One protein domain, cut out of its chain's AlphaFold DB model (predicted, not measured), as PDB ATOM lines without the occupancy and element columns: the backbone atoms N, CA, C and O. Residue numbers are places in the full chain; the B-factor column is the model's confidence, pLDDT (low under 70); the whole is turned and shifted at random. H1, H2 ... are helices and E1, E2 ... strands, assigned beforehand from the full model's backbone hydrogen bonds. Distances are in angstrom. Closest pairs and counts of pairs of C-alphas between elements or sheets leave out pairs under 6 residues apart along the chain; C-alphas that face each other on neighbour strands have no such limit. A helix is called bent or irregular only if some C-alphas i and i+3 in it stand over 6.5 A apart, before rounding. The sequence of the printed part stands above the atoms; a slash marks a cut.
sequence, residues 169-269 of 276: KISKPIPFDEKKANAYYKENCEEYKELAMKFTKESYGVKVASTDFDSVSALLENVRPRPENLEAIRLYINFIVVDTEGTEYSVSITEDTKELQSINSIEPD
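This is residues 169 to 269 of the 276 residues of an uncharacterized protein of Anaerocolumna cellulosilytica (UniProt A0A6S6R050). Look for a twisted sheet of four strands that curls round one helix, H2, while a second helix, H1, lies over the edge strand E2 on the same face; neither helix covers the other face. The long, bent hairpin of E2 and E3 makes the length, and the short strand E1 meets E3 near one end of it. The printed part has 101 residues, in the order E1, H1, H2, E2, E3, E4, E5; the sheet runs E2 E3 E4 E5, antiparallel, and the class is mixed, helices and strands. The whole is compact, with a radius of gyration of the C-alphas of 14.7 A, and its outline is only just elongated, spanning 45 by 29 by 24 A.

Find C-alpha 174 at (155.368, 210.382, 147.704), where E1 begins; it covers residues 174 to 176, 6.1 A. H1 follows at residues 178 to 187, 14.5 A. Start H2 at C-alpha 190, (173.888, 221.152, 141.187), and go on to residue 204, 21.2 A. E2 is residues 208 to 220, 31.8 A, and bends by 55 degrees at residue 212. E3, residues 230 to 243, is 35.5 A long and bends by 77 degrees at residue 233. E4 is residues 248 to 254, 20.0 A. E5 is residues 260 to 265, 14.6 A, ending at C-alpha 265, (174.459, 230.421, 160.856).

Begin with the sheet, a meander, each strand the antiparallel neighbour of the one before and a hairpin with it. Between E2 and E3, N 212 and O 240 are within hydrogen-bond range at 2.9 A; between E3 and E4, N 239 and O 251 at 2.9 A; between E4 and E5, N 252 and O 262 at 2.9 A. H2 is on the sheet, which curls round it; its closest C-alphas to E4 are those of Ala 196 and Val 251, 6.1 A. H1 is on the same face, at a height over the sheet of 7.0 A, over E2 and along the strands, at 20 degrees to E2 on the local plane. Its closest C-alphas to E2 are those of Asn 182 and Val 216, 5.4 A. H1 and H2 are apart. E1 and E3 meet only at a point, where C-alphas 175 and 231 face each other at 4.6 A. Each O i to N i+4 pair of H2 is within hydrogen-bond range, and 5 of 6 in H1.

Look to Pro 225 and Thr 244 for the two C-alphas farthest apart, 45.2 A. The printed part has no cut. The link from E2 to E3, 9 residues, is short but not tight, and the other links are tight. The mean pLDDT of the printed part is 84.7; confidence is low, under 70, at residues 169 to 172, 221 to 229 and 268 to 269.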
ATOM      1  N   LYS A 169     150.275 224.347 148.262       52.75
ATOM      2  CA  LYS A 169     149.493 223.100 148.185       52.75
ATOM      3  C   LYS A 169     150.297 221.875 148.627       52.75
ATOM      4  O   LYS A 169     151.290 221.544 147.989       52.75
ATOM      5  N   ILE A 170     149.796 221.185 149.653       57.41
ATOM      6  CA  ILE A 170     150.215 219.831 150.028       57.41
ATOM      7  C   ILE A 170     150.313 219.004 148.741       57.41
ATOM      8  O   ILE A 170     149.310 218.771 148.055       57.41
ATOM      9  N   SER A 171     151.537 218.634 148.372       59.75
ATOM     10  CA  SER A 171     151.801 217.696 147.290       59.75
ATOM     11  C   SER A 171     151.161 216.364 147.642       59.75
ATOM     12  O   SER A 171     151.024 216.010 148.814       59.75
ATOM     13  N   LYS A 172     150.771 215.600 146.619       68.75
ATOM     14  CA  LYS A 172     150.388 214.209 146.857       68.75
ATOM     15  C   LYS A 172     151.558 213.512 147.561       68.75
ATOM     16  O   LYS A 172     152.677 213.664 147.066       68.75
ATOM     17  N   PRO A 173     151.311 212.780 148.656       75.50
ATOM     18  CA  PRO A 173     152.360 212.067 149.362       75.50
ATOM     19  C   PRO A 173     153.141 211.181 148.390       75.50
ATOM     20  O   PRO A 173     152.555 210.517 147.529       75.50
ATOM     21  N   ILE A 174     154.466 211.213 148.500       77.44
ATOM     22  CA  ILE A 174     155.368 210.382 147.704       77.44
ATOM     23  C   ILE A 174     156.066 209.370 148.612       77.44
ATOM     24  O   ILE A 174     156.459 209.728 149.724       77.44
ATOM     25  N   PRO A 175     156.274 208.118 148.164       82.44
ATOM     26  CA  PRO A 175     157.077 207.163 148.913       82.44
ATOM     27  C   PRO A 175     158.464 207.737 149.205       82.44
ATOM     28  O   PRO A 175     159.179 208.157 148.294       82.44
ATOM     29  N   PHE A 176     158.844 207.740 150.477       84.62
ATOM     30  CA  PHE A 176     160.092 208.309 150.952       84.62
ATOM     31  C   PHE A 176     161.012 207.226 151.503       84.62
ATOM     32  O   PHE A 176     160.697 206.513 152.454       84.62
ATOM     33  N   ASP A 177     162.191 207.138 150.900       86.81
ATOM     34  CA  ASP A 177     163.318 206.349 151.378       86.81
ATOM     35  C   ASP A 177     164.503 207.303 151.492       86.81
ATOM     36  O   ASP A 177     165.088 207.711 150.487       86.81
ATOM     37  N   GLU A 178     164.828 207.679 152.727       85.25
ATOM     38  CA  GLU A 178     165.875 208.650 153.035       85.25
ATOM     39  C   GLU A 178     167.214 208.272 152.390       85.25
ATOM     40  O   GLU A 178     167.898 209.131 151.836       85.25
ATOM     41  N   LYS A 179     167.587 206.986 152.387       89.19
ATOM     42  CA  LYS A 179     168.868 206.545 151.814       89.19
ATOM     43  C   LYS A 179     168.885 206.716 150.303       89.19
ATOM     44  O   LYS A 179     169.888 207.168 149.756       89.19
ATOM     45  N   LYS A 180     167.786 206.366 149.629       90.12
ATOM     46  CA  LYS A 180     167.667 206.551 148.175       90.12
ATOM     47  C   LYS A 180     167.617 208.023 147.797       90.12
ATOM     48  O   LYS A 180     168.284 208.408 146.842       90.12
ATOM     49  N   ALA A 181     166.876 208.834 148.549       88.75
ATOM     50  CA  ALA A 181     166.791 210.269 148.320       88.75
ATOM     51  C   ALA A 181     168.169 210.932 148.470       88.75
ATOM     52  O   ALA A 181     168.613 211.631 147.563       88.75
ATOM     53  N   ASN A 182     168.892 210.626 149.552       89.69
ATOM     54  CA  ASN A 182     170.252 211.119 149.764       89.69
ATOM     55  C   ASN A 182     171.215 210.679 148.654       89.69
ATOM     56  O   ASN A 182     171.970 211.501 148.144       89.69
ATOM     57  N   ALA A 183     171.182 209.405 148.248       91.19
ATOM     58  CA  ALA A 183     172.036 208.913 147.166       91.19
ATOM     59  C   ALA A 183     171.753 209.629 145.835       91.19
ATOM     60  O   ALA A 183     172.688 210.034 145.152       91.19
ATOM     61  N   TYR A 184     170.476 209.829 145.496       91.44
ATOM     62  CA  TYR A 184     170.075 210.530 144.280       91.44
ATOM     63  C   TYR A 184     170.532 211.993 144.293       91.44
ATOM     64  O   TYR A 184     171.218 212.431 143.370       91.44
ATOM     65  N   TYR A 185     170.198 212.745 145.344       92.44
ATOM     66  CA  TYR A 185     170.496 214.177 145.391       92.44
ATOM     67  C   TYR A 185     171.979 214.472 145.558       92.44
ATOM     68  O   TYR A 185     172.459 215.436 144.975       92.44
ATOM     69  N   LYS A 186     172.750 213.605 146.215       91.94
ATOM     70  CA  LYS A 186     174.210 213.747 146.260       91.94
ATOM     71  C   LYS A 186     174.851 213.829 144.867       91.94
ATOM     72  O   LYS A 186     175.862 214.505 144.708       91.94
ATOM     73  N   GLU A 187     174.262 213.176 143.867       93.12
ATOM     74  CA  GLU A 187     174.746 213.187 142.480       93.12
ATOM     75  C   GLU A 187     173.982 214.171 141.573       93.12
ATOM     76  O   GLU A 187     174.461 214.497 140.490       93.12
ATOM     77  N   ASN A 188     172.811 214.662 142.000       92.88
ATOM     78  CA  ASN A 188     171.870 215.423 141.163       92.88
ATOM     79  C   ASN A 188     171.385 216.723 141.834       92.88
ATOM     80  O   ASN A 188     170.219 217.093 141.711       92.88
ATOM     81  N   CYS A 189     172.257 217.421 142.567       92.25
ATOM     82  CA  CYS A 189     171.885 218.624 143.319       92.25
ATOM     83  C   CYS A 189     172.514 219.933 142.826       92.25
ATOM     84  O   CYS A 189     172.412 220.932 143.531       92.25
ATOM     85  N   GLU A 190     173.133 219.968 141.640       94.12
ATOM     86  CA  GLU A 190     173.888 221.152 141.187       94.12
ATOM     87  C   GLU A 190     173.030 222.426 141.153       94.12
ATOM     88  O   GLU A 190     173.441 223.466 141.658       94.12
ATOM     89  N   GLU A 191     171.787 222.332 140.674       94.81
ATOM     90  CA  GLU A 191     170.860 223.469 140.693       94.81
ATOM     91  C   GLU A 191     170.560 223.949 142.127       94.81
ATOM     92  O   GLU A 191     170.564 225.146 142.409       94.81
ATOM     93  N   TYR A 192     170.345 223.025 143.066       94.50
ATOM     94  CA  TYR A 192     170.093 223.370 144.467       94.50
ATOM     95  C   TYR A 192     171.338 223.928 145.160       94.50
ATOM     96  O   TYR A 192     171.224 224.803 146.014       94.50
ATOM     97  N   LYS A 193     172.526 223.475 144.758       95.56
ATOM     98  CA  LYS A 193     173.805 224.012 145.214       95.56
ATOM     99  C   LYS A 193     173.961 225.471 144.787       95.56
ATOM    100  O   LYS A 193     174.296 226.315 145.618       95.56
ATOM    101  N   GLU A 194     173.654 225.795 143.530       95.25
ATOM    102  CA  GLU A 194     173.645 227.179 143.038       95.25
ATOM    103  C   GLU A 194     172.635 228.053 143.798       95.25
ATOM    104  O   GLU A 194     172.954 229.184 144.182       95.25
ATOM    105  N   LEU A 195     171.437 227.523 144.067       94.69
ATOM    106  CA  LEU A 195     170.421 228.214 144.860       94.69
ATOM    107  C   LEU A 195     170.878 228.451 146.302       94.69
ATOM    108  O   LEU A 195     170.743 229.569 146.794       94.69
ATOM    109  N   ALA A 196     171.482 227.460 146.962       94.75
ATOM    110  CA  ALA A 196     172.003 227.606 148.320       94.75
ATOM    111  C   ALA A 196     173.075 228.704 148.385       94.75
ATOM    112  O   ALA A 196     173.014 229.590 149.238       94.75
ATOM    113  N   MET A 197     173.998 228.725 147.416       94.19
ATOM    114  CA  MET A 197     174.986 229.799 147.286       94.19
ATOM    115  C   MET A 197     174.331 231.170 147.110       94.19
ATOM    116  O   MET A 197     174.769 232.149 147.720       94.19
ATOM    117  N   LYS A 198     173.315 231.264 146.245       92.12
ATOM    118  CA  LYS A 198     172.596 232.510 145.969       92.12
ATOM    119  C   LYS A 198     171.879 233.016 147.219       92.12
ATOM    120  O   LYS A 198     172.100 234.160 147.608       92.12
ATOM    121  N   PHE A 199     171.099 232.161 147.878       90.88
ATOM    122  CA  PHE A 199     170.361 232.522 149.084       90.88
ATOM    123  C   PHE A 199     171.287 232.976 150.213       90.88
ATOM    124  O   PHE A 199     170.984 233.972 150.869       90.88
ATOM    125  N   THR A 200     172.441 232.330 150.405       89.69
ATOM    126  CA  THR A 200     173.423 232.764 151.410       89.69
ATOM    127  C   THR A 200     174.014 234.134 151.082       89.69
ATOM    128  O   THR A 200     174.051 235.004 151.954       89.69
ATOM    129  N   LYS A 201     174.415 234.371 149.824       88.81
ATOM    130  CA  LYS A 201     174.929 235.682 149.382       88.81
ATOM    131  C   LYS A 201     173.906 236.791 149.590       88.81
ATOM    132  O   LYS A 201     174.253 237.843 150.113       88.81
ATOM    133  N   GLU A 202     172.659 236.558 149.195       86.50
ATOM    134  CA  GLU A 202     171.584 237.549 149.296       86.50
ATOM    135  C   GLU A 202     171.164 237.796 150.751       86.50
ATOM    136  O   GLU A 202     170.886 238.933 151.122       86.50
ATOM    137  N   SER A 203     171.168 236.759 151.595       84.12
ATOM    138  CA  SER A 203     170.708 236.871 152.986       84.12
ATOM    139  C   SER A 203     171.750 237.464 153.937       84.12
ATOM    140  O   SER A 203     171.376 238.142 154.893       84.12
ATOM    141  N   TYR A 204     173.039 237.185 153.714       82.56
ATOM    142  CA  TYR A 204     174.124 237.607 154.609       82.56
ATOM    143  C   TYR A 204     175.092 238.620 153.982       82.56
ATOM    144  O   TYR A 204     175.918 239.186 154.692       82.56
ATOM    145  N   GLY A 205     175.020 238.875 152.672       86.25
ATOM    146  CA  GLY A 205     175.952 239.781 151.990       86.25
ATOM    147  C   GLY A 205     177.393 239.257 151.939       86.25
ATOM    148  O   GLY A 205     178.327 240.042 151.773       86.25
ATOM    149  N   VAL A 206     177.587 237.944 152.098       87.06
ATOM    150  CA  VAL A 206     178.906 237.302 152.195       87.06
ATOM    151  C   VAL A 206     179.373 236.719 150.869       87.06
ATOM    152  O   VAL A 206     178.586 236.419 149.968       87.06
ATOM    153  N   LYS A 207     180.685 236.505 150.750       91.81
ATOM    154  CA  LYS A 207     181.271 235.754 149.640       91.81
ATOM    155  C   LYS A 207     181.370 234.278 150.017       91.81
ATOM    156  O   LYS A 207     182.057 233.927 150.966       91.81
ATOM    157  N   VAL A 208     180.733 233.419 149.228       94.12
ATOM    158  CA  VAL A 208     180.773 231.962 149.422       94.12
ATOM    159  C   VAL A 208     182.118 231.386 148.965       94.12
ATOM    160  O   VAL A 208     182.569 231.689 147.856       94.12
ATOM    161  N   ALA A 209     182.730 230.558 149.813       94.50
ATOM    162  CA  ALA A 209     183.946 229.795 149.543       94.50
ATOM    163  C   ALA A 209     183.641 228.364 149.077       94.50
ATOM    164  O   ALA A 209     184.199 227.928 148.070       94.50
ATOM    165  N   SER A 210     182.738 227.656 149.761       96.38
ATOM    166  CA  SER A 210     182.296 226.313 149.373       96.38
ATOM    167  C   SER A 210     180.809 226.096 149.637       96.38
ATOM    168  O   SER A 210     180.144 226.854 150.347       96.38
ATOM    169  N   THR A 211     180.259 225.066 149.002       96.62
ATOM    170  CA  THR A 211     178.898 224.598 149.253       96.62
ATOM    171  C   THR A 211     178.866 223.101 149.046       96.62
ATOM    172  O   THR A 211     179.173 222.611 147.954       96.62
ATOM    173  N   ASP A 212     178.486 222.399 150.098       96.25
ATOM    174  CA  ASP A 212     178.529 220.955 150.174       96.25
ATOM    175  C   ASP A 212     177.131 220.429 150.478       96.25
ATOM    176  O   ASP A 212     176.412 220.962 151.325       96.25
ATOM    177  N   PHE A 213     176.726 219.405 149.729       95.31
ATOM    178  CA  PHE A 213     175.491 218.685 150.004       95.31
ATOM    179  C   PHE A 213     175.603 218.022 151.378       95.31
ATOM    180  O   PHE A 213     176.563 217.289 151.630       95.31
ATOM    181  N   ASP A 214     174.612 218.262 152.228       94.94
ATOM    182  CA  ASP A 214     174.525 217.667 153.556       94.94
ATOM    183  C   ASP A 214     173.609 216.442 153.530       94.94
ATOM    184  O   ASP A 214     174.048 215.302 153.699       94.94
ATOM    185  N   SER A 215     172.321 216.681 153.280       94.94
ATOM    186  CA  SER A 215     171.293 215.663 153.436       94.94
ATOM    187  C   SER A 215     170.012 215.979 152.664       94.94
ATOM    188  O   SER A 215     169.791 217.093 152.189       94.94
ATOM    189  N   VAL A 216     169.130 214.984 152.571       91.12
ATOM    190  CA  VAL A 216     167.714 215.170 152.240       91.12
ATOM    191  C   VAL A 216     166.876 214.882 153.475       91.12
ATOM    192  O   VAL A 216     166.963 213.790 154.038       91.12
ATOM    193  N   SER A 217     166.029 215.833 153.855       89.06
ATOM    194  CA  SER A 217     165.010 215.657 154.890       89.06
ATOM    195  C   SER A 217     163.607 215.723 154.283       89.06
ATOM    196  O   SER A 217     163.428 216.084 153.118       89.06
ATOM    197  N   ALA A 218     162.596 215.319 155.052       85.75
ATOM    198  CA  ALA A 218     161.224 215.268 154.570       85.75
ATOM    199  C   ALA A 218     160.218 215.689 155.640       85.75
ATOM    200  O   ALA A 218     160.341 215.315 156.807       85.75
ATOM    201  N   LEU A 219     159.178 216.402 155.208       81.00
ATOM    202  CA  LEU A 219     157.935 216.532 155.961       81.00
ATOM    203  C   LEU A 219     157.077 215.304 155.663       81.00
ATOM    204  O   LEU A 219     156.743 215.062 154.504       81.00
ATOM    205  N   LEU A 220     156.732 214.531 156.688       78.25
ATOM    206  CA  LEU A 220     156.011 213.265 156.542       78.25
ATOM    207  C   LEU A 220     154.519 213.431 156.833       78.25
ATOM    208  O   LEU A 220     154.143 214.159 157.751       78.25
ATOM    209  N   GLU A 221     153.673 212.702 156.103       66.31
ATOM    210  CA  GLU A 221     152.256 212.583 156.454       66.31
ATOM    211  C   GLU A 221     152.090 211.563 157.597       66.31
ATOM    212  O   GLU A 221     152.654 210.472 157.553       66.31
ATOM    213  N   ASN A 222     151.311 211.907 158.629       54.03
ATOM    214  CA  ASN A 222     150.872 211.004 159.705       54.03
ATOM    215  C   ASN A 222     151.984 210.267 160.478       54.03
ATOM    216  O   ASN A 222     152.216 209.067 160.319       54.03
ATOM    217  N   VAL A 223     152.601 210.934 161.458       58.72
ATOM    218  CA  VAL A 223     153.542 210.261 162.367       58.72
ATOM    219  C   VAL A 223     152.803 209.600 163.537       58.72
ATOM    220  O   VAL A 223     152.853 210.099 164.659       58.72
ATOM    221  N   ARG A 224     152.133 208.461 163.281       53.12
ATOM    222  CA  ARG A 224     152.135 207.234 164.121       53.12
ATOM    223  C   ARG A 224     150.976 206.271 163.794       53.12
ATOM    224  O   ARG A 224     149.843 206.721 163.648       53.12
ATOM    225  N   PRO A 225     151.227 204.945 163.861       52.19
ATOM    226  CA  PRO A 225     152.536 204.297 164.037       52.19
ATOM    227  C   PRO A 225     153.400 204.430 162.770       52.19
ATOM    228  O   PRO A 225     152.846 204.551 161.685       52.19
ATOM    229  N   ARG A 226     154.741 204.452 162.907       54.94
ATOM    230  CA  ARG A 226     155.678 204.545 161.764       54.94
ATOM    231  C   ARG A 226     155.386 203.394 160.789       54.94
ATOM    232  O   ARG A 226     155.649 202.251 161.169       54.94
ATOM    233  N   PRO A 227     154.845 203.656 159.590       57.19
ATOM    234  CA  PRO A 227     154.621 202.600 158.619       57.19
ATOM    235  C   PRO A 227     155.965 202.117 158.063       57.19
ATOM    236  O   PRO A 227     156.945 202.861 158.039       57.19
ATOM    237  N   GLU A 228     155.995 200.884 157.558       60.25
ATOM    238  CA  GLU A 228     157.106 200.366 156.740       60.25
ATOM    239  C   GLU A 228     157.296 201.178 155.440       60.25
ATOM    240  O   GLU A 228     158.356 201.128 154.824       60.25
ATOM    241  N   ASN A 229     156.288 201.981 155.076       67.81
ATOM    242  CA  ASN A 229     156.260 202.883 153.932       67.81
ATOM    243  C   ASN A 229     156.096 204.326 154.430       67.81
ATOM    244  O   ASN A 229     154.981 204.767 154.705       67.81
ATOM    245  N   LEU A 230     157.205 205.047 154.597       75.69
ATOM    246  CA  LEU A 230     157.143 206.478 154.883       75.69
ATOM    247  C   LEU A 230     156.662 207.208 153.631       75.69
ATOM    248  O   LEU A 230     157.149 206.934 152.534       75.69
ATOM    249  N   GLU A 231     155.739 208.145 153.799       79.62
ATOM    250  CA  GLU A 231     155.313 209.035 152.727       79.62
ATOM    251  C   GLU A 231     155.708 210.465 153.082       79.62
ATOM    252  O   GLU A 231     155.367 210.982 154.151       79.62
ATOM    253  N   ALA A 232     156.480 211.088 152.196       81.12
ATOM    254  CA  ALA A 232     156.828 212.491 152.295       81.12
ATOM    255  C   ALA A 232     155.749 213.323 151.612       81.12
ATOM    256  O   ALA A 232     155.423 213.116 150.446       81.12
ATOM    257  N   ILE A 233     155.237 214.308 152.338       79.88
ATOM    258  CA  ILE A 233     154.476 215.413 151.767       79.88
ATOM    259  C   ILE A 233     155.430 216.314 150.991       79.88
ATOM    260  O   ILE A 233     155.084 216.787 149.915       79.88
ATOM    261  N   ARG A 234     156.631 216.556 151.525       82.62
ATOM    262  CA  ARG A 234     157.621 217.448 150.920       82.62
ATOM    263  C   ARG A 234     159.036 216.993 151.237       82.62
ATOM    264  O   ARG A 234     159.280 216.491 152.331       82.62
ATOM    265  N   LEU A 235     159.945 217.202 150.289       87.06
ATOM    266  CA  LEU A 235     161.378 216.994 150.466       87.06
ATOM    267  C   LEU A 235     162.098 218.331 150.592       87.06
ATOM    268  O   LEU A 235     161.733 219.311 149.935       87.06
ATOM    269  N   TYR A 236     163.148 218.329 151.401       90.44
ATOM    270  CA  TYR A 236     164.058 219.448 151.555       90.44
ATOM    271  C   TYR A 236     165.481 218.991 151.262       90.44
ATOM    272  O   TYR A 236     165.932 217.967 151.781       90.44
ATOM    273  N   ILE A 237     166.174 219.751 150.421       94.38
ATOM    274  CA  ILE A 237     167.564 219.505 150.050       94.38
ATOM    275  C   ILE A 237     168.432 220.438 150.892       94.38
ATOM    276  O   ILE A 237     168.287 221.662 150.813       94.38
ATOM    277  N   ASN A 238     169.296 219.855 151.720       96.44
ATOM    278  CA  ASN A 238     170.074 220.573 152.722       96.44
ATOM    279  C   ASN A 238     171.539 220.699 152.299       96.44
ATOM    280  O   ASN A 238     172.139 219.759 151.769       96.44
ATOM    281  N   PHE A 239     172.117 221.862 152.579       97.06
ATOM    282  CA  PHE A 239     173.503 222.194 152.277       97.06
ATOM    283  C   PHE A 239     174.191 222.830 153.474       97.06
ATOM    284  O   PHE A 239     173.570 223.581 154.231       97.06
ATOM    285  N   ILE A 240     175.500 222.603 153.558       97.31
ATOM    286  CA  ILE A 240     176.413 223.449 154.319       97.31
ATOM    287  C   ILE A 240     177.094 224.397 153.338       97.31
ATOM    288  O   ILE A 240     177.745 223.975 152.381       97.31
ATOM    289  N   VAL A 241     176.920 225.696 153.557       95.75
ATOM    290  CA  VAL A 241     177.599 226.753 152.807       95.75
ATOM    291  C   VAL A 241     178.653 227.361 153.716       95.75
ATOM    292  O   VAL A 241     178.328 227.755 154.829       95.75
ATOM    293  N   VAL A 242     179.890 227.484 153.240       94.81
ATOM    294  CA  VAL A 242     180.978 228.126 153.992       94.81
ATOM    295  C   VAL A 242     181.364 229.415 153.284       94.81
ATOM    296  O   VAL A 242     181.583 229.414 152.067       94.81
ATOM    297  N   ASP A 243     181.422 230.530 154.008       93.50
ATOM    298  CA  ASP A 243     181.931 231.788 153.455       93.50
ATOM    299  C   ASP A 243     183.470 231.846 153.444       93.50
ATOM    300  O   ASP A 243     184.175 230.946 153.894       93.50
ATOM    301  N   THR A 244     184.024 232.919 152.882       91.56
ATOM    302  CA  THR A 244     185.478 233.131 152.849       91.56
ATOM    303  C   THR A 244     186.107 233.455 154.203       91.56
ATOM    304  O   THR A 244     187.333 233.470 154.293       91.56
ATOM    305  N   GLU A 245     185.302 233.743 155.222       90.56
ATOM    306  CA  GLU A 245     185.744 233.982 156.599       90.56
ATOM    307  C   GLU A 245     185.710 232.692 157.442       90.56
ATOM    308  O   GLU A 245     186.265 232.664 158.539       90.56
ATOM    309  N   GLY A 246     185.155 231.604 156.896       88.12
ATOM    310  CA  GLY A 246     185.027 230.307 157.557       88.12
ATOM    311  C   GLY A 246     183.720 230.135 158.330       88.12
ATOM    312  O   GLY A 246     183.586 229.153 159.054       88.12
ATOM    313  N   THR A 247     182.761 231.055 158.191       88.69
ATOM    314  CA  THR A 247     181.429 230.917 158.786       88.69
ATOM    315  C   THR A 247     180.635 229.871 158.020       88.69
ATOM    316  O   THR A 247     180.528 229.942 156.792       88.69
ATOM    317  N   GLU A 248     180.050 228.922 158.744       92.94
ATOM    318  CA  GLU A 248     179.194 227.892 158.168       92.94
ATOM    319  C   GLU A 248     177.715 228.273 158.274       92.94
ATOM    320  O   GLU A 248     177.249 228.816 159.281       92.94
ATOM    321  N   TYR A 249     176.958 227.946 157.232       90.69
ATOM    322  CA  TYR A 249     175.523 228.163 157.151       90.69
ATOM    323  C   TYR A 249     174.823 226.873 156.746       90.69
ATOM    324  O   TYR A 249     175.150 226.285 155.715       90.69
ATOM    325  N   SER A 250     173.817 226.474 157.515       94.31
ATOM    326  CA  SER A 250     172.875 225.435 157.110       94.31
ATOM    327  C   SER A 250     171.789 226.071 156.249       94.31
ATOM    328  O   SER A 250     171.135 227.016 156.695       94.31
ATOM    329  N   VAL A 251     171.608 225.578 155.024       94.06
ATOM    330  CA  VAL A 251     170.599 226.060 154.071       94.06
ATOM    331  C   VAL A 251     169.697 224.902 153.671       94.06
ATOM    332  O   VAL A 251     170.190 223.863 153.241       94.06
ATOM    333  N   SER A 252     168.385 225.091 153.771       94.19
ATOM    334  CA  SER A 252     167.380 224.101 153.381       94.19
ATOM    335  C   SER A 252     166.478 224.672 152.296       94.19
ATOM    336  O   SER A 252     165.965 225.786 152.435       94.19
ATOM    337  N   ILE A 253     166.292 223.927 151.208       90.06
ATOM    338  CA  ILE A 253     165.535 224.354 150.023       90.06
ATOM    339  C   ILE A 253     164.465 223.311 149.718       90.06
ATOM    340  O   ILE A 253     164.745 222.113 149.744       90.06
ATOM    341  N   THR A 254     163.247 223.748 149.413       88.19
ATOM    342  CA  THR A 254     162.169 222.853 148.985       88.19
ATOM    343  C   THR A 254     162.469 222.255 147.612       88.19
ATOM    344  O   THR A 254     162.853 222.959 146.681       88.19
ATOM    345  N   GLU A 255     162.290 220.945 147.471       87.56
ATOM    346  CA  GLU A 255     162.586 220.238 146.219       87.56
ATOM    347  C   GLU A 255     161.663 220.682 145.067       87.56
ATOM    348  O   GLU A 255     162.106 221.076 143.995       87.56
ATOM    349  N   ASP A 256     160.359 220.722 145.306       81.56
ATOM    350  CA  ASP A 256     159.360 220.977 144.266       81.56
ATOM    351  C   ASP A 256     159.363 222.423 143.737       81.56
ATOM    352  O   ASP A 256     159.232 222.683 142.539       81.56
ATOM    353  N   THR A 257     159.478 223.371 144.658       84.06
ATOM    354  CA  THR A 257     159.278 224.806 144.440       84.06
ATOM    355  C   THR A 257     160.589 225.570 144.368       84.06
ATOM    356  O   THR A 257     160.599 226.689 143.854       84.06
ATOM    357  N   LYS A 258     161.699 224.963 144.816       88.50
ATOM    358  CA  LYS A 258     163.035 225.578 144.841       88.50
ATOM    359  C   LYS A 258     163.075 226.861 145.673       88.50
ATOM    360  O   LYS A 258     163.888 227.755 145.438       88.50
ATOM    361  N   GLU A 259     162.178 226.950 146.646       88.19
ATOM    362  CA  GLU A 259     162.066 228.062 147.573       88.19
ATOM    363  C   GLU A 259     162.945 227.797 148.793       88.19
ATOM    364  O   GLU A 259     163.144 226.662 149.232       88.19
ATOM    365  N   LEU A 260     163.488 228.870 149.356       88.62
ATOM    366  CA  LEU A 260     164.234 228.788 150.598       88.62
ATOM    367  C   LEU A 260     163.286 228.379 151.733       88.62
ATOM    368  O   LEU A 260     162.302 229.065 151.993       88.62
ATOM    369  N   GLN A 261     163.599 227.291 152.433       89.44
ATOM    370  CA  GLN A 261     162.866 226.862 153.623       89.44
ATOM    371  C   GLN A 261     163.485 227.476 154.879       89.44
ATOM    372  O   GLN A 261     162.792 228.097 155.687       89.44
ATOM    373  N   SER A 262     164.799 227.337 155.040       88.69
ATOM    374  CA  SER A 262     165.536 227.870 156.186       88.69
ATOM    375  C   SER A 262     166.974 228.204 155.817       88.69
ATOM    376  O   SER A 262     167.552 227.631 154.891       88.69
ATOM    377  N   ILE A 263     167.548 229.157 156.548       88.12
ATOM    378  CA  ILE A 263     168.974 229.467 156.486       88.12
ATOM    379  C   ILE A 263     169.446 229.974 157.846       88.12
ATOM    380  O   ILE A 263     168.920 230.952 158.381       88.12
ATOM    381  N   ASN A 264     170.448 229.297 158.396       88.75
ATOM    382  CA  ASN A 264     170.912 229.504 159.762       88.75
ATOM    383  C   ASN A 264     172.439 229.533 159.793       88.75
ATOM    384  O   ASN A 264     173.070 228.676 159.180       88.75
ATOM    385  N   SER A 265     173.031 230.473 160.529       85.94
ATOM    386  CA  SER A 265     174.459 230.421 160.856       85.94
ATOM    387  C   SER A 265     174.703 229.315 161.879       85.94
ATOM    388  O   SER A 265     173.957 229.210 162.854       85.94
ATOM    389  N   ILE A 266     175.741 228.513 161.673       82.00
ATOM    390  CA  ILE A 266     176.133 227.443 162.591       82.00
ATOM    391  C   ILE A 266     177.151 228.019 163.578       82.00
ATOM    392  O   ILE A 266     178.184 228.554 163.179       82.00
ATOM    393  N   GLU A 267     176.846 227.942 164.876       71.69
ATOM    394  CA  GLU A 267     177.796 228.331 165.922       71.69
ATOM    395  C   GLU A 267     178.966 227.319 165.940       71.69
ATOM    396  O   GLU A 267     178.703 226.119 166.045       71.69
ATOM    397  N   PRO A 268     180.243 227.758 165.902       58.09
ATOM    398  CA  PRO A 268     181.412 226.865 165.824       58.09
ATOM    399  C   PRO A 268     181.501 225.819 166.947       58.09
ATOM    400  O   PRO A 268     182.064 224.745 166.752       58.09
ATOM    401  N   ASP A 269     180.919 226.131 168.110       53.72
ATOM    402  CA  ASP A 269     180.989 225.324 169.335       53.72
ATOM    403  C   ASP A 269     179.605 224.819 169.805       53.72
ATOM    404  O   ASP A 269     179.477 224.207 170.871       53.72
TER     405      ASP A 269